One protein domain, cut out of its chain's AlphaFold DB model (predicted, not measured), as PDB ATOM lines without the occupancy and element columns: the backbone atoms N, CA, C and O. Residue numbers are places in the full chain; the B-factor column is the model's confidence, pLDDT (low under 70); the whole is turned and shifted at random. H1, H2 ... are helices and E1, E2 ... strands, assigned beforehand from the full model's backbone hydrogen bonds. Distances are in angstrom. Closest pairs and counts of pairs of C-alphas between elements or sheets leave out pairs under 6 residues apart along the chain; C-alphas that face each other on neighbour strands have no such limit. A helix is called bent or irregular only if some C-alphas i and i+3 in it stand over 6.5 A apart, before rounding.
ATOM      1  N   ARG A  29     173.379 185.127 182.323       66.00
ATOM      2  CA  ARG A  29     173.037 186.533 182.008       66.00
ATOM      3  C   ARG A  29     172.744 186.833 180.539       66.00
ATOM      4  O   ARG A  29     172.041 187.795 180.252       66.00
ATOM      5  N   THR A  30     173.219 186.019 179.600       72.25
ATOM      6  CA  THR A  30     173.039 186.292 178.161       72.25
ATOM      7  C   THR A  30     171.654 185.911 177.640       72.25
ATOM      8  O   THR A  30     171.220 186.446 176.625       72.25
ATOM      9  N   GLY A  31     170.935 185.022 178.332       81.56
ATOM     10  CA  GLY A  31     169.599 184.566 177.930       81.56
ATOM     11  C   GLY A  31     168.569 185.700 177.821       81.56
ATOM     12  O   GLY A  31     167.977 185.860 176.752       81.56
ATOM     13  N   PRO A  32     168.365 186.509 178.879       87.88
ATOM     14  CA  PRO A  32     167.460 187.658 178.834       87.88
ATOM     15  C   PRO A  32     167.849 188.684 177.764       87.88
ATOM     16  O   PRO A  32     167.006 189.048 176.950       87.88
ATOM     17  N   LEU A  33     169.131 189.064 177.692       89.38
ATOM     18  CA  LEU A  33     169.646 190.010 176.692       89.38
ATOM     19  C   LEU A  33     169.390 189.532 175.262       89.38
ATOM     20  O   LEU A  33     168.952 190.306 174.420       89.38
ATOM     21  N   LYS A  34     169.619 188.241 174.995       91.50
ATOM     22  CA  LYS A  34     169.346 187.642 173.688       91.50
ATOM     23  C   LYS A  34     167.868 187.750 173.320       91.50
ATOM     24  O   LYS A  34     167.554 188.078 172.183       91.50
ATOM     25  N   LYS A  35     166.969 187.473 174.268       93.31
ATOM     26  CA  LYS A  35     165.524 187.569 174.034       93.31
ATOM     27  C   LYS A  35     165.100 189.011 173.753       93.31
ATOM     28  O   LYS A  35     164.318 189.230 172.836       93.31
ATOM     29  N   GLU A  36     165.611 189.968 174.524       94.06
ATOM     30  CA  GLU A  36     165.338 191.393 174.309       94.06
ATOM     31  C   GLU A  36     165.834 191.864 172.937       94.06
ATOM     32  O   GLU A  36     165.068 192.482 172.206       94.06
ATOM     33  N   ALA A  37     167.074 191.519 172.568       93.75
ATOM     34  CA  ALA A  37     167.645 191.868 171.270       93.75
ATOM     35  C   ALA A  37     166.822 191.290 170.111       93.75
ATOM     36  O   ALA A  37     166.524 192.007 169.164       93.75
ATOM     37  N   THR A  38     166.412 190.018 170.201       95.50
ATOM     38  CA  THR A  38     165.565 189.380 169.181       95.50
ATOM     39  C   THR A  38     164.220 190.077 169.040       95.50
ATOM     40  O   THR A  38     163.825 190.372 167.922       95.50
ATOM     41  N   LEU A  39     163.538 190.389 170.146       96.06
ATOM     42  CA  LEU A  39     162.254 191.096 170.084       96.06
ATOM     43  C   LEU A  39     162.401 192.484 169.457       96.06
ATOM     44  O   LEU A  39     161.588 192.853 168.620       96.06
ATOM     45  N   PHE A  40     163.442 193.224 169.840       96.62
ATOM     46  CA  PHE A  40     163.718 194.541 169.274       96.62
ATOM     47  C   PHE A  40     164.018 194.469 167.771       96.62
ATOM     48  O   PHE A  40     163.418 195.202 166.994       96.62
ATOM     49  N   VAL A  41     164.927 193.583 167.353       96.38
ATOM     50  CA  VAL A  41     165.307 193.456 165.939       96.38
ATOM     51  C   VAL A  41     164.140 192.956 165.093       96.38
ATOM     52  O   VAL A  41     163.973 193.429 163.975       96.38
ATOM     53  N   ASP A  42     163.316 192.046 165.610       97.06
ATOM     54  CA  ASP A  42     162.126 191.566 164.906       97.06
ATOM     55  C   ASP A  42     161.117 192.686 164.650       97.06
ATOM     56  O   ASP A  42     160.549 192.747 163.563       97.06
ATOM     57  N   ASP A  43     160.892 193.546 165.644       97.25
ATOM     58  CA  ASP A  43     159.974 194.683 165.558       97.25
ATOM     59  C   ASP A  43     160.509 195.742 164.584       97.25
ATOM     60  O   ASP A  43     159.860 196.065 163.589       97.25
ATOM     61  N   ALA A  44     161.761 196.166 164.785       96.44
ATOM     62  CA  ALA A  44     162.406 197.174 163.953       96.44
ATOM     63  C   ALA A  44     162.502 196.733 162.484       96.44
ATOM     64  O   ALA A  44     162.140 197.487 161.585       96.44
ATOM     65  N   LEU A  45     162.954 195.502 162.206       95.75
ATOM     66  CA  LEU A  45     163.057 195.017 160.827       95.75
ATOM     67  C   LEU A  45     161.689 194.872 160.160       95.75
ATOM     68  O   LEU A  45     161.600 195.093 158.955       95.75
ATOM     69  N   GLN A  46     160.640 194.506 160.899       96.38
ATOM     70  CA  GLN A  46     159.298 194.434 160.326       96.38
ATOM     71  C   GLN A  46     158.781 195.807 159.921       96.38
ATOM     72  O   GLN A  46     158.271 195.940 158.812       96.38
ATOM     73  N   GLU A  47     158.954 196.810 160.778       95.94
ATOM     74  CA  GLU A  47     158.528 198.181 160.496       95.94
ATOM     75  C   GLU A  47     159.315 198.783 159.324       95.94
ATOM     76  O   GLU A  47     158.729 199.292 158.373       95.94
ATOM     77  N   ILE A  48     160.642 198.618 159.326       94.69
ATOM     78  CA  ILE A  48     161.526 199.148 158.280       94.69
ATOM     79  C   ILE A  48     161.284 198.448 156.940       94.69
ATOM     80  O   ILE A  48     161.145 199.100 155.911       94.69
ATOM     81  N   LEU A  49     161.271 197.111 156.908       95.38
ATOM     82  CA  LEU A  49     161.326 196.355 155.651       95.38
ATOM     83  C   LEU A  49     159.955 196.058 155.042       95.38
ATOM     84  O   LEU A  49     159.915 195.669 153.871       95.38
ATOM     85  N   ALA A  50     158.855 196.234 155.787       94.50
ATOM     86  CA  ALA A  50     157.499 196.100 155.246       94.50
ATOM     87  C   ALA A  50     157.347 196.934 153.970       94.50
ATOM     88  O   ALA A  50     157.054 196.378 152.911       94.50
ATOM     89  N   ASP A  51     157.683 198.222 154.059       93.81
ATOM     90  CA  ASP A  51     157.541 199.177 152.960       93.81
ATOM     91  C   ASP A  51     158.826 199.962 152.645       93.81
ATOM     92  O   ASP A  51     158.787 200.896 151.849       93.81
ATOM     93  N   TRP A  52     159.977 199.549 153.195       93.94
ATOM     94  CA  TRP A  52     161.238 200.303 153.114       93.94
ATOM     95  C   TRP A  52     161.072 201.713 153.699       93.94
ATOM     96  O   TRP A  52     161.300 202.720 153.027       93.94
ATOM     97  N   ASP A  53     160.641 201.767 154.960       94.50
ATOM     98  CA  ASP A  53     160.405 203.005 155.697       94.50
ATOM     99  C   ASP A  53     161.717 203.558 156.277       94.50
ATOM    100  O   ASP A  53     162.333 202.998 157.195       94.50
ATOM    101  N   GLY A  54     162.159 204.682 155.714       92.12
ATOM    102  CA  GLY A  54     163.362 205.373 156.160       92.12
ATOM    103  C   GLY A  54     163.200 206.079 157.509       92.12
ATOM    104  O   GLY A  54     164.171 206.160 158.262       92.12
ATOM    105  N   GLU A  55     162.003 206.573 157.833       93.75
ATOM    106  CA  GLU A  55     161.722 207.220 159.121       93.75
ATOM    107  C   GLU A  55     161.792 206.183 160.243       93.75
ATOM    108  O   GLU A  55     162.527 206.381 161.212       93.75
ATOM    109  N   ALA A  56     161.181 205.012 160.032       94.56
ATOM    110  CA  ALA A  56     161.311 203.878 160.946       94.56
ATOM    111  C   ALA A  56     162.782 203.473 161.148       94.56
ATOM    112  O   ALA A  56     163.229 203.240 162.274       94.56
ATOM    113  N   LEU A  57     163.583 203.434 160.073       93.19
ATOM    114  CA  LEU A  57     165.011 203.128 160.191       93.19
ATOM    115  C   LEU A  57     165.730 204.159 161.063       93.19
ATOM    116  O   LEU A  57     166.530 203.788 161.926       93.19
ATOM    117  N   PHE A  58     165.455 205.440 160.840       91.94
ATOM    118  CA  PHE A  58     166.068 206.521 161.596       91.94
ATOM    119  C   PHE A  58     165.688 206.460 163.084       91.94
ATOM    120  O   PHE A  58     166.562 206.596 163.946       91.94
ATOM    121  N   ASP A  59     164.427 206.170 163.397       94.12
ATOM    122  CA  ASP A  59     163.920 206.090 164.770       94.12
ATOM    123  C   ASP A  59     164.529 204.931 165.563       94.12
ATOM    124  O   ASP A  59     164.889 205.100 166.739       94.12
ATOM    125  N   HIS A  60     164.733 203.784 164.911       94.12
ATOM    126  CA  HIS A  60     165.365 202.608 165.514       94.12
ATOM    127  C   HIS A  60     166.896 202.660 165.503       94.12
ATOM    128  O   HIS A  60     167.543 201.920 166.253       94.12
ATOM    129  N   ALA A  61     167.503 203.540 164.703       91.12
ATOM    130  CA  ALA A  61     168.951 203.666 164.589       91.12
ATOM    131  C   ALA A  61     169.608 204.216 165.867       91.12
ATOM    132  O   ALA A  61     169.055 205.024 166.620       91.12
ATOM    133  N   ALA A  62     170.832 203.759 166.121       88.75
ATOM    134  CA  ALA A  62     171.701 204.300 167.151       88.75
ATOM    135  C   ALA A  62     172.201 205.691 166.730       88.75
ATOM    136  O   ALA A  62     172.315 205.945 165.531       88.75
ATOM    137  N   PRO A  63     172.549 206.589 167.666       86.75
ATOM    138  CA  PRO A  63     173.023 207.933 167.321       86.75
ATOM    139  C   PRO A  63     174.216 207.937 166.351       86.75
ATOM    140  O   PRO A  63     174.265 208.745 165.429       86.75
ATOM    141  N   GLU A  64     175.153 207.001 166.520       82.50
ATOM    142  CA  GLU A  64     176.281 206.793 165.607       82.50
ATOM    143  C   GLU A  64     175.846 206.416 164.185       82.50
ATOM    144  O   GLU A  64     176.488 206.807 163.213       82.50
ATOM    145  N   PHE A  65     174.735 205.695 164.057       84.06
ATOM    146  CA  PHE A  65     174.188 205.277 162.780       84.06
ATOM    147  C   PHE A  65     173.323 206.384 162.154       84.06
ATOM    148  O   PHE A  65     173.447 206.682 160.970       84.06
ATOM    149  N   GLN A  66     172.539 207.098 162.959       86.31
ATOM    150  CA  GLN A  66     171.824 208.302 162.524       86.31
ATOM    151  C   GLN A  66     172.779 209.361 161.959       86.31
ATOM    152  O   GLN A  66     172.459 210.008 160.964       86.31
ATOM    153  N   ALA A  67     173.975 209.507 162.541       84.12
ATOM    154  CA  ALA A  67     174.976 210.472 162.085       84.12
ATOM    155  C   ALA A  67     175.444 210.244 160.636       84.12
ATOM    156  O   ALA A  67     175.922 211.184 160.000       84.12
ATOM    157  N   ILE A  68     175.305 209.024 160.105       81.19
ATOM    158  CA  ILE A  68     175.690 208.686 158.727       81.19
ATOM    159  C   ILE A  68     174.496 208.599 157.759       81.19
ATOM    160  O   ILE A  68     174.706 208.612 156.540       81.19
ATOM    161  N   LEU A  69     173.262 208.554 158.277       83.75
ATOM    162  CA  LEU A  69     172.010 208.519 157.511       83.75
ATOM    163  C   LEU A  69     171.552 209.940 157.150       83.75
ATOM    164  O   LEU A  69     170.645 210.503 157.761       83.75
ATOM    165  N   THR A  70     172.179 210.542 156.137       86.44
ATOM    166  CA  THR A  70     171.655 211.788 155.557       86.44
ATOM    167  C   THR A  70     170.337 211.516 154.815       86.44
ATOM    168  O   THR A  70     170.185 210.416 154.280       86.44
ATOM    169  N   PRO A  71     169.410 212.491 154.711       86.31
ATOM    170  CA  PRO A  71     168.130 212.300 154.018       86.31
ATOM    171  C   PRO A  71     168.279 211.711 152.608       86.31
ATOM    172  O   PRO A  71     167.641 210.712 152.296       86.31
ATOM    173  N   ASP A  72     169.212 212.242 151.811       85.88
ATOM    174  CA  ASP A  72     169.473 211.759 150.448       85.88
ATOM    175  C   ASP A  72     169.941 210.291 150.418       85.88
ATOM    176  O   ASP A  72     169.509 209.509 149.576       85.88
ATOM    177  N   LYS A  73     170.806 209.892 151.364       83.12
ATOM    178  CA  LYS A  73     171.309 208.511 151.460       83.12
ATOM    179  C   LYS A  73     170.222 207.557 151.928       83.12
ATOM    180  O   LYS A  73     170.177 206.415 151.483       83.12
ATOM    181  N   LEU A  74     169.382 208.013 152.851       86.62
ATOM    182  CA  LEU A  74     168.260 207.247 153.365       86.62
ATOM    183  C   LEU A  74     167.244 206.973 152.251       86.62
ATOM    184  O   LEU A  74     166.832 205.831 152.073       86.62
ATOM    185  N   GLU A  75     166.909 207.990 151.455       88.19
ATOM    186  CA  GLU A  75     166.034 207.840 150.290       88.19
ATOM    187  C   GLU A  75     166.646 206.897 149.244       88.19
ATOM    188  O   GLU A  75     165.989 205.943 148.823       88.19
ATOM    189  N   GLU A  76     167.921 207.090 148.880       86.19
ATOM    190  CA  GLU A  76     168.632 206.209 147.945       86.19
ATOM    191  C   GLU A  76     168.613 204.748 148.419       86.19
ATOM    192  O   GLU A  76     168.344 203.831 147.637       86.19
ATOM    193  N   LEU A  77     168.845 204.528 149.714       84.81
ATOM    194  CA  LEU A  77     168.827 203.215 150.340       84.81
ATOM    195  C   LEU A  77     167.436 202.566 150.246       84.81
ATOM    196  O   LEU A  77     167.322 201.429 149.784       84.81
ATOM    197  N   MET A  78     166.379 203.281 150.634       89.31
ATOM    198  CA  MET A  78     165.011 202.752 150.592       89.31
ATOM    199  C   MET A  78     164.556 202.480 149.150       89.31
ATOM    200  O   MET A  78     164.029 201.404 148.850       89.31
ATOM    201  N   MET A  79     164.854 203.394 148.219       89.75
ATOM    202  CA  MET A  79     164.582 203.218 146.787       89.75
ATOM    203  C   MET A  79     165.341 202.024 146.196       89.75
ATOM    204  O   MET A  79     164.804 201.252 145.392       89.75
ATOM    205  N   SER A  80     166.597 201.842 146.595       87.38
ATOM    206  CA  SER A  80     167.408 200.702 146.189       87.38
ATOM    207  C   SER A  80     166.792 199.394 146.690       87.38
ATOM    208  O   SER A  80     166.575 198.477 145.893       87.38
ATOM    209  N   GLY A  81     166.399 199.337 147.961       87.19
ATOM    210  CA  GLY A  81     165.749 198.178 148.567       87.19
ATOM    211  C   GLY A  81     164.444 197.785 147.882       87.19
ATOM    212  O   GLY A  81     164.309 196.657 147.393       87.19
ATOM    213  N   ILE A  82     163.517 198.734 147.725       91.00
ATOM    214  CA  ILE A  82     162.228 198.470 147.072       91.00
ATOM    215  C   ILE A  82     162.398 198.084 145.593       91.00
ATOM    216  O   ILE A  82     161.663 197.238 145.073       91.00
ATOM    217  N   SER A  83     163.398 198.641 144.898       90.06
ATOM    218  CA  SER A  83     163.678 198.289 143.502       90.06
ATOM    219  C   SER A  83     164.287 196.890 143.346       90.06
ATOM    220  O   SER A  83     164.041 196.220 142.337       90.06
ATOM    221  N   GLN A  84     165.073 196.431 144.321       87.94
ATOM    222  CA  GLN A  84     165.777 195.150 144.259       87.94
ATOM    223  C   GLN A  84     164.923 194.001 144.803       87.94
ATOM    224  O   GLN A  84     164.808 192.961 144.153       87.94
ATOM    225  N   PHE A  85     164.278 194.207 145.947       91.38
ATOM    226  CA  PHE A  85     163.562 193.175 146.696       91.38
ATOM    227  C   PHE A  85     162.038 193.351 146.630       91.38
ATOM    228  O   PHE A  85     161.302 192.362 146.591       91.38
ATOM    229  N   GLY A  86     161.553 194.592 146.524       93.50
ATOM    230  CA  GLY A  86     160.138 194.930 146.722       93.50
ATOM    231  C   GLY A  86     159.751 194.962 148.207       93.50
ATOM    232  O   GLY A  86     160.624 194.761 149.049       93.50
ATOM    233  N   PRO A  87     158.473 195.216 148.545       94.25
ATOM    234  CA  PRO A  87     158.008 195.201 149.934       94.25
ATOM    235  C   PRO A  87     158.147 193.804 150.549       94.25
ATOM    236  O   PRO A  87     158.055 192.787 149.842       94.25
ATOM    237  N   MET A  88     158.379 193.747 151.859       95.88
ATOM    238  CA  MET A  88     158.447 192.484 152.586       95.88
ATOM    239  C   MET A  88     157.043 191.883 152.722       95.88
ATOM    240  O   MET A  88     156.100 192.539 153.146       95.88
ATOM    241  N   THR A  89     156.900 190.607 152.366       96.12
ATOM    242  CA  THR A  89     155.621 189.881 152.423       96.12
ATOM    243  C   THR A  89     155.541 188.924 153.604       96.12
ATOM    244  O   THR A  89     154.446 188.615 154.073       96.12
ATOM    245  N   ASN A  90     156.685 188.430 154.088       96.44
ATOM    246  CA  ASN A  90     156.746 187.516 155.221       96.44
ATOM    247  C   ASN A  90     158.059 187.682 155.988       96.44
ATOM    248  O   ASN A  90     159.132 187.717 155.386       96.44
ATOM    249  N   PHE A  91     157.976 187.692 157.315       95.88
ATOM    250  CA  PHE A  91     159.118 187.740 158.215       95.88
ATOM    251  C   PHE A  91     159.213 186.434 159.014       95.88
ATOM    252  O   PHE A  91     158.252 186.009 159.654       95.88
ATOM    253  N   ARG A  92     160.375 185.768 158.980       94.88
ATOM    254  CA  ARG A  92     160.586 184.434 159.580       94.88
ATOM    255  C   ARG A  92     161.244 184.484 160.968       94.88
ATOM    256  O   ARG A  92     161.667 183.442 161.472       94.88
ATOM    257  N   GLY A  93     161.305 185.668 161.581       92.75
ATOM    258  CA  GLY A  93     161.951 185.902 162.874       92.75
ATOM    259  C   GLY A  93     163.475 185.982 162.778       92.75
ATOM    260  O   GLY A  93     164.092 185.447 161.850       92.75
ATOM    261  N   SER A  94     164.089 186.630 163.767       93.25
ATOM    262  CA  SER A  94     165.540 186.732 163.905       93.25
ATOM    263  C   SER A  94     166.101 185.764 164.946       93.25
ATOM    264  O   SER A  94     165.452 185.324 165.899       93.25
ATOM    265  N   LYS A  95     167.374 185.415 164.767       92.50
ATOM    266  CA  LYS A  95     168.183 184.715 165.760       92.50
ATOM    267  C   LYS A  95     169.352 185.602 166.134       92.50
ATOM    268  O   LYS A  95     170.279 185.757 165.344       92.50
ATOM    269  N   CYS A  96     169.320 186.126 167.353       90.38
ATOM    270  CA  CYS A  96     170.386 186.967 167.874       90.38
ATOM    271  C   CYS A  96     171.404 186.174 168.700       90.38
ATOM    272  O   CYS A  96     171.069 185.206 169.399       90.38
ATOM    273  N   THR A  97     172.652 186.617 168.653       87.75
ATOM    274  CA  THR A  97     173.749 186.157 169.504       87.75
ATOM    275  C   THR A  97     174.385 187.375 170.147       87.75
ATOM    276  O   THR A  97     174.733 188.327 169.460       87.75
ATOM    277  N   ILE A  98     174.520 187.353 171.473       85.75
ATOM    278  CA  ILE A  98     175.239 188.407 172.188       85.75
ATOM    279  C   ILE A  98     176.728 188.197 171.937       85.75
ATOM    280  O   ILE A  98     177.276 187.177 172.359       85.75
ATOM    281  N   VAL A  99     177.353 189.140 171.239       82.00
ATOM    282  CA  VAL A  99     178.774 189.074 170.870       82.00
ATOM    283  C   VAL A  99     179.653 189.824 171.860       82.00
ATOM    284  O   VAL A  99     180.802 189.444 172.086       82.00
ATOM    285  N   ARG A 100     179.096 190.843 172.526       81.06
ATOM    286  CA  ARG A 100     179.814 191.630 173.525       81.06
ATOM    287  C   ARG A 100     178.886 192.083 174.640       81.06
ATOM    288  O   ARG A 100     177.751 192.477 174.399       81.06
ATOM    289  N   VAL A 101     179.400 192.057 175.867       84.25
ATOM    290  CA  VAL A 101     178.809 192.734 177.025       84.25
ATOM    291  C   VAL A 101     179.933 193.480 177.726       84.25
ATOM    292  O   VAL A 101     180.977 192.891 178.012       84.25
ATOM    293  N   ALA A 102     179.744 194.769 177.981       80.00
ATOM    294  CA  ALA A 102     180.690 195.590 178.716       80.00
ATOM    295  C   ALA A 102     179.967 196.396 179.797       80.00
ATOM    296  O   ALA A 102     178.803 196.759 179.666       80.00
ATOM    297  N   PHE A 103     180.673 196.665 180.890       79.25
ATOM    298  CA  PHE A 103     180.219 197.583 181.927       79.25
ATOM    299  C   PHE A 103     181.149 198.775 181.895       79.25
ATOM    300  O   PHE A 103     182.339 198.643 182.182       79.25
ATOM    301  N   GLU A 104     180.614 199.923 181.515       73.94
ATOM    302  CA  GLU A 104     181.390 201.144 181.438       73.94
ATOM    303  C   GLU A 104     181.002 202.061 182.601       73.94
ATOM    304  O   GLU A 104     179.826 202.305 182.902       73.94
ATOM    305  N   THR A 105     182.027 202.502 183.330       66.31
ATOM    306  CA  THR A 105     181.880 203.294 184.548       66.31
ATOM    307  C   THR A 105     181.250 204.644 184.204       66.31
ATOM    308  O   THR A 105     181.932 205.548 183.735       66.31
ATOM    309  N   GLY A 106     179.943 204.775 184.439       70.75
ATOM    310  CA  GLY A 106     179.169 206.000 184.206       70.75
ATOM    311  C   GLY A 106     178.060 205.873 183.153       70.75
ATOM    312  O   GLY A 106     177.047 206.551 183.292       70.75
ATOM    313  N   SER A 107     178.196 204.988 182.160       69.50
ATOM    314  CA  SER A 107     177.189 204.757 181.101       69.50
ATOM    315  C   SER A 107     176.368 203.473 181.309       69.50
ATOM    316  O   SER A 107     175.301 203.318 180.714       69.50
ATOM    317  N   GLY A 108     176.810 202.596 182.216       80.88
ATOM    318  CA  GLY A 108     176.085 201.394 182.620       80.88
ATOM    319  C   GLY A 108     176.473 200.156 181.814       80.88
ATOM    320  O   GLY A 108     177.595 200.033 181.322       80.88
ATOM    321  N   GLU A 109     175.553 199.196 181.747       84.12
ATOM    322  CA  GLU A 109     175.719 197.976 180.954       84.12
ATOM    323  C   GLU A 109     175.490 198.286 179.471       84.12
ATOM    324  O   GLU A 109     174.452 198.838 179.090       84.12
ATOM    325  N   THR A 110     176.459 197.915 178.641       86.00
ATOM    326  CA  THR A 110     176.346 197.912 177.186       86.00
ATOM    327  C   THR A 110     176.395 196.481 176.679       86.00
ATOM    328  O   THR A 110     177.143 195.640 177.185       86.00
ATOM    329  N   ALA A 111     175.567 196.183 175.685       89.69
ATOM    330  CA  ALA A 111     175.544 194.878 175.041       89.69
ATOM    331  C   ALA A 111     175.480 195.052 173.529       89.69
ATOM    332  O   ALA A 111     174.879 195.995 173.033       89.69
ATOM    333  N   GLU A 112     176.087 194.130 172.803       88.06
ATOM    334  CA  GLU A 112     176.077 194.098 171.349       88.06
ATOM    335  C   GLU A 112     175.582 192.727 170.909       88.06
ATOM    336  O   GLU A 112     176.013 191.691 171.438       88.06
ATOM    337  N   ALA A 113     174.640 192.730 169.976       89.25
ATOM    338  CA  ALA A 113     173.993 191.546 169.458       89.25
ATOM    339  C   ALA A 113     174.070 191.528 167.933       89.25
ATOM    340  O   ALA A 113     173.675 192.485 167.273       89.25
ATOM    341  N   GLU A 114     174.517 190.404 167.388       90.94
ATOM    342  CA  GLU A 114     174.436 190.107 165.961       90.94
ATOM    343  C   GLU A 114     173.226 189.213 165.715       90.94
ATOM    344  O   GLU A 114     173.052 188.184 166.378       90.94
ATOM    345  N   CYS A 115     172.378 189.608 164.774       90.12
ATOM    346  CA  CYS A 115     171.107 188.966 164.495       90.12
ATOM    347  C   CYS A 115     171.010 188.592 163.022       90.12
ATOM    348  O   CYS A 115     171.318 189.399 162.152       90.12
ATOM    349  N   VAL A 116     170.535 187.378 162.751       93.56
ATOM    350  CA  VAL A 116     170.215 186.928 161.392       93.56
ATOM    351  C   VAL A 116     168.734 186.598 161.321       93.56
ATOM    352  O   VAL A 116     168.247 185.792 162.119       93.56
ATOM    353  N   ALA A 117     168.022 187.211 160.382       94.12
ATOM    354  CA  ALA A 117     166.611 186.975 160.113       94.12
ATOM    355  C   ALA A 117     166.405 186.519 158.671       94.12
ATOM    356  O   ALA A 117     167.133 186.920 157.773       94.12
ATOM    357  N   GLY A 118     165.395 185.685 158.443       93.81
ATOM    358  CA  GLY A 118     164.953 185.359 157.089       93.81
ATOM    359  C   GLY A 118     163.694 186.142 156.747       93.81
ATOM    360  O   GLY A 118     162.778 186.207 157.566       93.81
ATOM    361  N   ALA A 119     163.601 186.660 155.530       94.75
ATOM    362  CA  ALA A 119     162.399 187.312 155.032       94.75
ATOM    363  C   ALA A 119     162.094 186.897 153.590       94.75
ATOM    364  O   ALA A 119     162.979 186.538 152.812       94.75
ATOM    365  N   SER A 120     160.814 186.939 153.242       95.69
ATOM    366  CA  SER A 120     160.355 186.872 151.859       95.69
ATOM    367  C   SER A 120     159.930 188.267 151.445       95.69
ATOM    368  O   SER A 120     159.109 188.895 152.114       95.69
ATOM    369  N   PHE A 121     160.467 188.741 150.330       95.19
ATOM    370  CA  PHE A 121     160.050 189.984 149.700       95.19
ATOM    371  C   PHE A 121     159.249 189.679 148.440       95.19
ATOM    372  O   PHE A 121     159.259 188.557 147.931       95.19
ATOM    373  N   ALA A 122     158.548 190.680 147.915       94.94
ATOM    374  CA  ALA A 122     157.707 190.516 146.732       94.94
ATOM    375  C   ALA A 122     158.458 189.953 145.507       94.94
ATOM    376  O   ALA A 122     157.836 189.324 144.652       94.94
ATOM    377  N   ARG A 123     159.778 190.179 145.401       92.94
ATOM    378  CA  ARG A 123     160.598 189.728 144.261       92.94
ATOM    379  C   ARG A 123     161.514 188.551 144.580       92.94
ATOM    380  O   ARG A 123     161.858 187.811 143.662       92.94
ATOM    381  N   VAL A 124     161.960 188.404 145.829       92.56
ATOM    382  CA  VAL A 124     162.997 187.429 146.196       92.56
ATOM    383  C   VAL A 124     162.979 187.111 147.693       92.56
ATOM    384  O   VAL A 124     162.581 187.940 148.508       92.56
ATOM    385  N   ASP A 125     163.430 185.914 148.060       92.31
ATOM    386  CA  ASP A 125     163.763 185.580 149.445       92.31
ATOM    387  C   ASP A 125     165.131 186.160 149.824       92.31
ATOM    388  O   ASP A 125     166.078 186.105 149.034       92.31
ATOM    389  N   ALA A 126     165.238 186.695 151.036       90.62
ATOM    390  CA  ALA A 126     166.466 187.289 151.535       90.62
ATOM    391  C   ALA A 126     166.770 186.906 152.988       90.62
ATOM    392  O   ALA A 126     165.871 186.656 153.798       90.62
ATOM    393  N   ASP A 127     168.061 186.894 153.296       91.31
ATOM    394  CA  ASP A 127     168.601 186.823 154.641       91.31
ATOM    395  C   ASP A 127     169.055 188.231 155.048       91.31
ATOM    396  O   ASP A 127     169.657 188.979 154.274       91.31
ATOM    397  N   ILE A 128     168.707 188.614 156.269       91.31
ATOM    398  CA  ILE A 128     168.942 189.938 156.829       91.31
ATOM    399  C   ILE A 128     169.897 189.773 157.997       91.31
ATOM    400  O   ILE A 128     169.596 189.050 158.946       91.31
ATOM    401  N   SER A 129     171.027 190.461 157.947       90.62
ATOM    402  CA  SER A 129     171.986 190.512 159.046       90.62
ATOM    403  C   SER A 129     171.920 191.883 159.697       90.62
ATOM    404  O   SER A 129     172.109 192.884 159.019       90.62
ATOM    405  N   ALA A 130     171.641 191.947 160.991       90.06
ATOM    406  CA  ALA A 130     171.503 193.192 161.736       90.06
ATOM    407  C   ALA A 130     172.406 193.186 162.968       90.06
ATOM    408  O   ALA A 130     172.586 192.150 163.613       90.06
ATOM    409  N   VAL A 131     172.940 194.355 163.312       90.69
ATOM    410  CA  VAL A 131     173.686 194.570 164.553       90.69
ATOM    411  C   VAL A 131     172.873 195.499 165.438       90.69
ATOM    412  O   VAL A 131     172.537 196.617 165.041       90.69
ATOM    413  N   ALA A 132     172.562 195.040 166.644       91.25
ATOM    414  CA  ALA A 132     171.865 195.818 167.653       91.25
ATOM    415  C   ALA A 132     172.793 196.103 168.832       91.25
ATOM    416  O   ALA A 132     173.490 195.218 169.331       91.25
ATOM    417  N   VAL A 133     172.767 197.341 169.309       91.19
ATOM    418  CA  VAL A 133     173.522 197.797 170.473       91.19
ATOM    419  C   VAL A 133     172.556 198.226 171.568       91.19
ATOM    420  O   VAL A 133     171.606 198.972 171.336       91.19
ATOM    421  N   LYS A 134     172.797 197.752 172.787       91.62
ATOM    422  CA  LYS A 134     172.114 198.190 173.997       91.62
ATOM    423  C   LYS A 134     172.972 199.236 174.683       91.62
ATOM    424  O   LYS A 134     174.115 198.955 175.047       91.62
ATOM    425  N   ARG A 135     172.406 200.421 174.905       87.44
ATOM    426  CA  ARG A 135     173.001 201.463 175.750       87.44
ATOM    427  C   ARG A 135     172.008 201.814 176.853       87.44
ATOM    428  O   ARG A 135     170.919 202.328 176.592       87.44
ATOM    429  N   GLY A 136     172.355 201.485 178.095       85.62
ATOM    430  CA  GLY A 136     171.432 201.613 179.221       85.62
ATOM    431  C   GLY A 136     170.247 200.651 179.088       85.62
ATOM    432  O   GLY A 136     170.420 199.435 179.114       85.62
ATOM    433  N   SER A 137     169.029 201.186 178.966       86.69
ATOM    434  CA  SER A 137     167.796 200.378 178.896       86.69
ATOM    435  C   SER A 137     167.256 200.169 177.481       86.69
ATOM    436  O   SER A 137     166.280 199.443 177.318       86.69
ATOM    437  N   PHE A 138     167.874 200.779 176.467       90.88
ATOM    438  CA  PHE A 138     167.329 200.809 175.112       90.88
ATOM    439  C   PHE A 138     168.243 200.085 174.132       90.88
ATOM    440  O   PHE A 138     169.462 200.273 174.150       90.88
ATOM    441  N   TRP A 139     167.627 199.275 173.279       94.88
ATOM    442  CA  TRP A 139     168.256 198.711 172.095       94.88
ATOM    443  C   TRP A 139     168.110 199.684 170.927       94.88
ATOM    444  O   TRP A 139     167.108 200.391 170.822       94.88
ATOM    445  N   ARG A 140     169.139 199.742 170.087       94.75
ATOM    446  CA  ARG A 140     169.183 200.525 168.856       94.75
ATOM    447  C   ARG A 140     169.903 199.730 167.777       94.75
ATOM    448  O   ARG A 140     170.815 198.962 168.083       94.75
ATOM    449  N   LEU A 141     169.523 199.920 166.521       92.56
ATOM    450  CA  LEU A 141     170.237 199.347 165.386       92.56
ATOM    451  C   LEU A 141     171.530 200.126 165.148       92.56
ATOM    452  O   LEU A 141     171.509 201.341 164.993       92.56
ATOM    453  N   SER A 142     172.657 199.428 165.096       88.62
ATOM    454  CA  SER A 142     173.928 200.000 164.637       88.62
ATOM    455  C   SER A 142     174.109 199.859 163.123       88.62
ATOM    456  O   SER A 142     174.980 200.508 162.546       88.62
ATOM    457  N   GLY A 143     173.326 198.983 162.491       87.31
ATOM    458  CA  GLY A 143     173.368 198.727 161.058       87.31
ATOM    459  C   GLY A 143     172.645 197.436 160.691       87.31
ATOM    460  O   GLY A 143     172.365 196.599 161.556       87.31
ATOM    461  N   PHE A 144     172.348 197.269 159.406       87.62
ATOM    462  CA  PHE A 144     171.815 196.021 158.866       87.62
ATOM    463  C   PHE A 144     172.175 195.837 157.388       87.62
ATOM    464  O   PHE A 144     172.576 196.767 156.696       87.62
ATOM    465  N   PHE A 145     172.033 194.614 156.902       86.00
ATOM    466  CA  PHE A 145     172.387 194.193 155.557       86.00
ATOM    467  C   PHE A 145     171.348 193.198 155.045       86.00
ATOM    468  O   PHE A 145     170.919 192.330 155.804       86.00
ATOM    469  N   VAL A 146     170.959 193.313 153.773       87.31
ATOM    470  CA  VAL A 146     169.983 192.416 153.133       87.31
ATOM    471  C   VAL A 146     170.627 191.755 151.915       87.31
ATOM    472  O   VAL A 146     171.032 192.440 150.971       87.31
ATOM    473  N   GLU A 147     170.696 190.423 151.928       87.38
ATOM    474  CA  GLU A 147     171.225 189.593 150.838       87.38
ATOM    475  C   GLU A 147     170.216 188.538 150.394       87.38
ATOM    476  O   GLU A 147     169.389 188.096 151.180       87.38
ATOM    477  N   GLN A 148     170.267 188.100 149.134       86.00
ATOM    478  CA  GLN A 148     169.353 187.055 148.661       86.00
ATOM    479  C   GLN A 148     169.706 185.698 149.285       86.00
ATOM    480  O   GLN A 148     170.861 185.263 149.249       86.00
ATOM    481  N   THR A 149     168.694 184.986 149.788       83.25
ATOM    482  CA  THR A 149     168.879 183.680 150.427       83.25
ATOM    483  C   THR A 149     169.522 182.695 149.440       83.25
ATOM    484  O   THR A 149     169.073 182.532 148.303       83.25
ATOM    485  N   GLY A 150     170.579 182.005 149.876       69.50
ATOM    486  CA  GLY A 150     171.304 181.022 149.059       69.50
ATOM    487  C   GLY A 150     172.525 181.568 148.306       69.50
ATOM    488  O   GLY A 150     173.268 180.783 147.710       69.50
ATOM    489  N   GLN A 151     172.803 182.873 148.384       57.62
ATOM    490  CA  GLN A 151     174.141 183.411 148.128       57.62
ATOM    491  C   GLN A 151     174.973 183.176 149.395       57.62
ATOM    492  O   GLN A 151     174.911 183.965 150.318       57.62
ATOM    493  N   GLY A 152     175.648 182.023 149.490       46.97
ATOM    494  CA  GLY A 152     176.287 181.508 150.713       46.97
ATOM    495  C   GLY A 152     176.761 182.558 151.733       46.97
ATOM    496  O   GLY A 152     177.680 183.318 151.445       46.97
ATOM    497  N   ALA A 153     176.155 182.522 152.924       44.84
ATOM    498  CA  ALA A 153     176.414 183.391 154.070       44.84
ATOM    499  C   ALA A 153     177.908 183.717 154.253       44.84
ATOM    500  O   ALA A 153     178.719 182.834 154.562       44.84
ATOM    501  N   SER A 154     178.280 184.987 154.077       47.41
ATOM    502  CA  SER A 154     179.676 185.429 154.192       47.41
ATOM    503  C   SER A 154     180.037 186.049 155.544       47.41
ATOM    504  O   SER A 154     181.224 186.129 155.851       47.41
ATOM    505  N   LEU A 155     179.080 186.353 156.428       49.06
ATOM    506  CA  LEU A 155     179.420 186.884 157.759       49.06
ATOM    507  C   LEU A 155     179.960 185.817 158.724       49.06
ATOM    508  O   LEU A 155     180.740 186.117 159.623       49.06
ATOM    509  N   GLN A 156     179.642 184.537 158.507       41.94
ATOM    510  CA  GLN A 156     180.123 183.464 159.386       41.94
ATOM    511  C   GLN A 156     181.556 183.001 159.061       41.94
ATOM    512  O   GLN A 156     182.151 182.247 159.831       41.94
ATOM    513  N   ARG A 157     182.136 183.450 157.935       38.66
ATOM    514  CA  ARG A 157     183.511 183.101 157.534       38.66
ATOM    515  C   ARG A 157     184.540 184.180 157.894       38.66
ATOM    516  O   ARG A 157     185.717 183.852 158.019       38.66
ATOM    517  N   THR A 158     184.128 185.424 158.120       41.38
ATOM    518  CA  THR A 158     185.043 186.532 158.445       41.38
ATOM    519  C   THR A 158     185.343 186.670 159.938       41.38
ATOM    520  O   THR A 158     186.406 187.168 160.285       41.38
ATOM    521  N   ALA A 159     184.518 186.120 160.835       40.31
ATOM    522  CA  ALA A 159     184.793 186.165 162.279       40.31
ATOM    523  C   ALA A 159     185.945 185.237 162.747       40.31
ATOM    524  O   ALA A 159     186.401 185.341 163.885       40.31
ATOM    525  N   HIS A 160     186.447 184.335 161.888       31.41
ATOM    526  CA  HIS A 160     187.549 183.415 162.224       31.41
ATOM    527  C   HIS A 160     188.785 183.504 161.318       31.41
ATOM    528  O   HIS A 160     189.796 182.867 161.624       31.41
ATOM    529  N   ALA A 161     188.754 184.291 160.244       30.11
ATOM    530  CA  ALA A 161     189.898 184.475 159.359       30.11
ATOM    531  C   ALA A 161     190.430 185.897 159.525       30.11
ATOM    532  O   ALA A 161     189.816 186.863 159.084       30.11
ATOM    533  N   GLY A 162     191.561 186.004 160.221       32.62
ATOM    534  CA  GLY A 162     192.240 187.266 160.450       32.62
ATOM    535  C   GLY A 162     192.542 188.030 159.161       32.62
ATOM    536  O   GLY A 162     192.705 187.446 158.092       32.62
ATOM    537  N   SER A 163     192.622 189.350 159.339       38.44
ATOM    538  CA  SER A 163     193.491 190.303 158.645       38.44
ATOM    539  C   SER A 163     194.260 189.727 157.452       38.44
ATOM    540  O   SER A 163     195.110 188.856 157.632       38.44
ATOM    541  N   HIS A 164     194.045 190.319 156.274       30.83
ATOM    542  CA  HIS A 164     194.743 190.082 155.000       30.83
ATOM    543  C   HIS A 164     194.159 188.989 154.086       30.83
ATOM    544  O   HIS A 164     194.746 187.923 153.945       30.83
ATOM    545  N   ALA A 165     193.082 189.299 153.352       27.22
ATOM    546  CA  ALA A 165     192.981 189.003 151.909       27.22
ATOM    547  C   ALA A 165     191.665 189.534 151.299       27.22
ATOM    548  O   ALA A 165     190.612 188.929 151.443       27.22
ATOM    549  N   LEU A 166     191.788 190.672 150.612       29.58
ATOM    550  CA  LEU A 166     191.035 191.177 149.451       29.58
ATOM    551  C   LEU A 166     189.632 190.616 149.140       29.58
ATOM    552  O   LEU A 166     189.484 189.483 148.686       29.58
ATOM    553  N   GLY A 167     188.649 191.525 149.176       24.98
ATOM    554  CA  GLY A 167     187.383 191.404 148.448       24.98
ATOM    555  C   GLY A 167     186.180 192.042 149.144       24.98
ATOM    556  O   GLY A 167     185.249 191.321 149.459       24.98
ATOM    557  N   VAL A 168     186.230 193.356 149.408       35.09
ATOM    558  CA  VAL A 168     185.094 194.268 149.690       35.09
ATOM    559  C   VAL A 168     183.878 193.626 150.383       35.09
ATOM    560  O   VAL A 168     182.891 193.336 149.728       35.09
ATOM    561  N   VAL A 169     183.967 193.432 151.700       30.19
ATOM    562  CA  VAL A 169     183.029 193.923 152.733       30.19
ATOM    563  C   VAL A 169     183.833 193.842 154.031       30.19
ATOM    564  O   VAL A 169     183.945 192.789 154.655       30.19
ATOM    565  N   GLU A 170     184.495 194.940 154.383       27.62
ATOM    566  CA  GLU A 170     185.298 195.054 155.601       27.62
ATOM    567  C   GLU A 170     184.356 195.276 156.794       27.62
ATOM    568  O   GLU A 170     184.257 196.358 157.353       27.62
ATOM    569  N   ALA A 171     183.599 194.239 157.157       36.31
ATOM    570  CA  ALA A 171     182.890 194.187 158.427       36.31
ATOM    571  C   ALA A 171     183.926 193.921 159.529       36.31
ATOM    572  O   ALA A 171     184.182 192.779 159.908       36.31
ATOM    573  N   SER A 172     184.579 194.980 159.997       30.73
ATOM    574  CA  SER A 172     185.425 194.932 161.184       30.73
ATOM    575  C   SER A 172     185.248 196.225 161.961       30.73
ATOM    576  O   SER A 172     185.865 197.231 161.637       30.73
ATOM    577  N   ALA A 173     184.384 196.147 162.976       31.70
ATOM    578  CA  ALA A 173     184.365 196.963 164.184       31.70
ATOM    579  C   ALA A 173     184.946 198.377 164.019       31.70
ATOM    580  O   ALA A 173     186.130 198.552 164.277       31.70
ATOM    581  N   ILE A 174     184.120 199.347 163.600       35.38
ATOM    582  CA  ILE A 174     184.080 200.753 164.075       35.38
ATOM    583  C   ILE A 174     183.073 201.604 163.262       35.38
ATOM    584  O   ILE A 174     182.570 202.576 163.813       35.38
ATOM    585  N   ASP A 175     182.658 201.223 162.050       47.03
ATOM    586  CA  ASP A 175     181.826 202.097 161.200       47.03
ATOM    587  C   ASP A 175     180.439 201.505 160.880       47.03
ATOM    588  O   ASP A 175     180.338 200.385 160.394       47.03
ATOM    589  N   GLY A 176     179.352 202.231 161.182       48.12
ATOM    590  CA  GLY A 176     177.961 201.778 161.000       48.12
ATOM    591  C   GLY A 176     177.644 201.357 159.560       48.12
ATOM    592  O   GLY A 176     178.029 202.040 158.611       48.12
ATOM    593  N   PHE A 177     176.942 200.234 159.378       51.59
ATOM    594  CA  PHE A 177     176.769 199.633 158.050       51.59
ATOM    595  C   PHE A 177     175.328 199.617 157.551       51.59
ATOM    596  O   PHE A 177     174.425 199.146 158.246       51.59
ATOM    597  N   VAL A 178     175.167 199.990 156.273       54.44
ATOM    598  CA  VAL A 178     174.100 199.471 155.409       54.44
ATOM    599  C   VAL A 178     174.620 199.194 154.006       54.44
ATOM    600  O   VAL A 178     175.236 200.053 153.372       54.44
ATOM    601  N   ALA A 179     174.330 198.002 153.492       53.09
ATOM    602  CA  ALA A 179     174.498 197.690 152.081       53.09
ATOM    603  C   ALA A 179     173.312 196.872 151.555       53.09
ATOM    604  O   ALA A 179     172.693 196.093 152.282       53.09
ATOM    605  N   ILE A 180     172.992 197.075 150.278       56.69
ATOM    606  CA  ILE A 180     171.907 196.386 149.575       56.69
ATOM    607  C   ILE A 180     172.507 195.741 148.328       56.69
ATOM    608  O   ILE A 180     173.017 196.445 147.451       56.69
ATOM    609  N   SER A 181     172.464 194.409 148.251       48.84
ATOM    610  CA  SER A 181     173.029 193.658 147.126       48.84
ATOM    611  C   SER A 181     172.031 192.662 146.541       48.84
ATOM    612  O   SER A 181     171.482 191.814 147.242       48.84
ATOM    613  N   ALA A 182     171.843 192.734 145.224       47.50
ATOM    614  CA  ALA A 182     171.123 191.749 144.429       47.50
ATOM    615  C   ALA A 182     172.044 191.132 143.373       47.50
ATOM    616  O   ALA A 182     173.036 191.722 142.937       47.50
ATOM    617  N   ARG A 183     171.683 189.927 142.923       44.72
ATOM    618  CA  ARG A 183     172.428 189.136 141.936       44.72
ATOM    619  C   ARG A 183     172.909 189.972 140.736       44.72
ATOM    620  O   ARG A 183     172.102 190.447 139.942       44.72
ATOM    621  N   GLY A 184     174.230 190.070 140.570       43.62
ATOM    622  CA  GLY A 184     174.865 190.693 139.401       43.62
ATOM    623  C   GLY A 184     174.898 192.226 139.398       43.62
ATOM    624  O   GLY A 184     175.195 192.801 138.354       43.62
ATOM    625  N   ARG A 185     174.600 192.886 140.525       46.94
ATOM    626  CA  ARG A 185     174.782 194.333 140.707       46.94
ATOM    627  C   ARG A 185     175.824 194.607 141.785       46.94
ATOM    628  O   ARG A 185     175.905 193.866 142.764       46.94
ATOM    629  N   GLU A 186     176.619 195.658 141.590       47.28
ATOM    630  CA  GLU A 186     177.486 196.171 142.652       47.28
ATOM    631  C   GLU A 186     176.616 196.537 143.864       47.28
ATOM    632  O   GLU A 186     175.519 197.078 143.678       47.28
ATOM    633  N   PRO A 187     177.037 196.187 145.092       49.78
ATOM    634  CA  PRO A 187     176.286 196.543 146.283       49.78
ATOM    635  C   PRO A 187     176.150 198.066 146.354       49.78
ATOM    636  O   PRO A 187     177.140 198.786 146.217       49.78
ATOM    637  N   VAL A 188     174.934 198.559 146.599       48.50
ATOM    638  CA  VAL A 188     174.752 199.955 147.010       48.50
ATOM    639  C   VAL A 188     175.195 200.002 148.465       48.50
ATOM    640  O   VAL A 188     174.435 199.652 149.368       48.50
ATOM    641  N   VAL A 189     176.480 200.288 148.669       49.59
ATOM    642  CA  VAL A 189     177.087 200.421 149.991       49.59
ATOM    643  C   VAL A 189     176.947 201.877 150.402       49.59
ATOM    644  O   VAL A 189     177.607 202.750 149.839       49.59
ATOM    645  N   ALA A 190     176.136 202.143 151.424       47.28
ATOM    646  CA  ALA A 190     176.231 203.396 152.154       47.28
ATOM    647  C   ALA A 190     177.473 203.297 153.052       47.28
ATOM    648  O   ALA A 190     177.381 203.039 154.249       47.28
ATOM    649  N   ALA A 191     178.661 203.410 152.453       40.34
ATOM    650  CA  ALA A 191     179.905 203.368 153.203       40.34
ATOM    651  C   ALA A 191     179.986 204.637 154.061       40.34
ATOM    652  O   ALA A 191     179.965 205.763 153.545       40.34
ATOM    653  N   ALA A 192     180.067 204.458 155.376       38.62
ATOM    654  CA  ALA A 192     180.526 205.493 156.279       38.62
ATOM    655  C   ALA A 192     182.002 205.771 155.958       38.62
ATOM    656  O   ALA A 192     182.903 205.074 156.406       38.62
TER     657      ALA A 192
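This is residues 29 to 192 of the 203 residues of an uncharacterized protein of Parvularculaceae bacterium (UniProt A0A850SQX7). A twisted sheet with four long antiparallel strands, E1 to E4, curls round one long helix, H1, while the shorter helices H2, H3 and H4 sit beyond H1 over the same side. Two short strands, E5 and E6, widen the sheet past E4, and a loose loop with the tiny helix H5 swings away on the side opposite the helices. The printed part has 164 residues with five named helices and six named strands, in the order H1 H2 H3 H4 E1 E2 E3 E4 H5 E5 E6; the class is mixed, helices and strands. The sheet's order is E1 E2 E3 E4 E5 E6, mixed, with E4 and E5 parallel. The whole is compact, with a radius of gyration of the C-alphas of 15.4 A and spans of 46 by 37 by 30 A.

E1, residues 88 to 104, is 37.9 A long and bends by 67 degrees at residue 92. E2, residues 108 to 121, is 38.4 A long; E3, residues 125 to 135, 32.1 A; E4, residues 138 to 148, 29.9 A. E5 is residues 177 to 180 and E6 residues 188 to 190, ending at C-alpha 190 (176.231, 203.396, 152.154). H1, residues 30 to 51, is 32.3 A long and begins at C-alpha 30 (173.039, 186.292, 178.161); it is only just irregular, C-alphas 48 and 51 being 6.6 A apart. H2 is residues 54 to 60, H3 residues 63 to 66, H4 residues 71 to 84, 19.9 A long, and H5 residues 155 to 158.

E1 to E4 form a meander, each strand the antiparallel neighbour of the one before. N 95 and O 116 are 2.8 A apart between E1 and E2, N 113 and O 132 2.8 A between E2 and E3, and N 129 and O 145 2.8 A between E3 and E4. E4, H5 and E5 form a strand-helix-strand unit with a left-handed crossover; N 144 and O 177 are 3.0 A apart. E5 and E6 are a hairpin, with N 188 and O 180 3.0 A apart. H1 is on the sheet, its closest C-alphas to E1 being those of Ala 50 and Met 88, 4.6 A. H1, with residues 44 to 48 alone, touches H2, closest at the C-alphas of Ile 48 and Ala 56, 5.4 A. H3 lies over E4 at a height over the sheet of 7.1 A. H4 is on the sheet, the C-alphas of Gly 81 and Ile 180 being 6.5 A apart. H5 is not on the sheet. Every O i to N i+4 pair is within hydrogen-bond range in H2 and H4, and 17 of 18 in H1; H3 and H5 are too short for one.

The C-alphas farthest apart, those of Gly 106 and Gly 184, are 47.5 A apart. The printed part has no cut. The link from H5 to E5, 18 residues, is long. The mean pLDDT of the printed part is 76.9, and residues 150 to 192 are under 70, as are residues 29, 105 and 107.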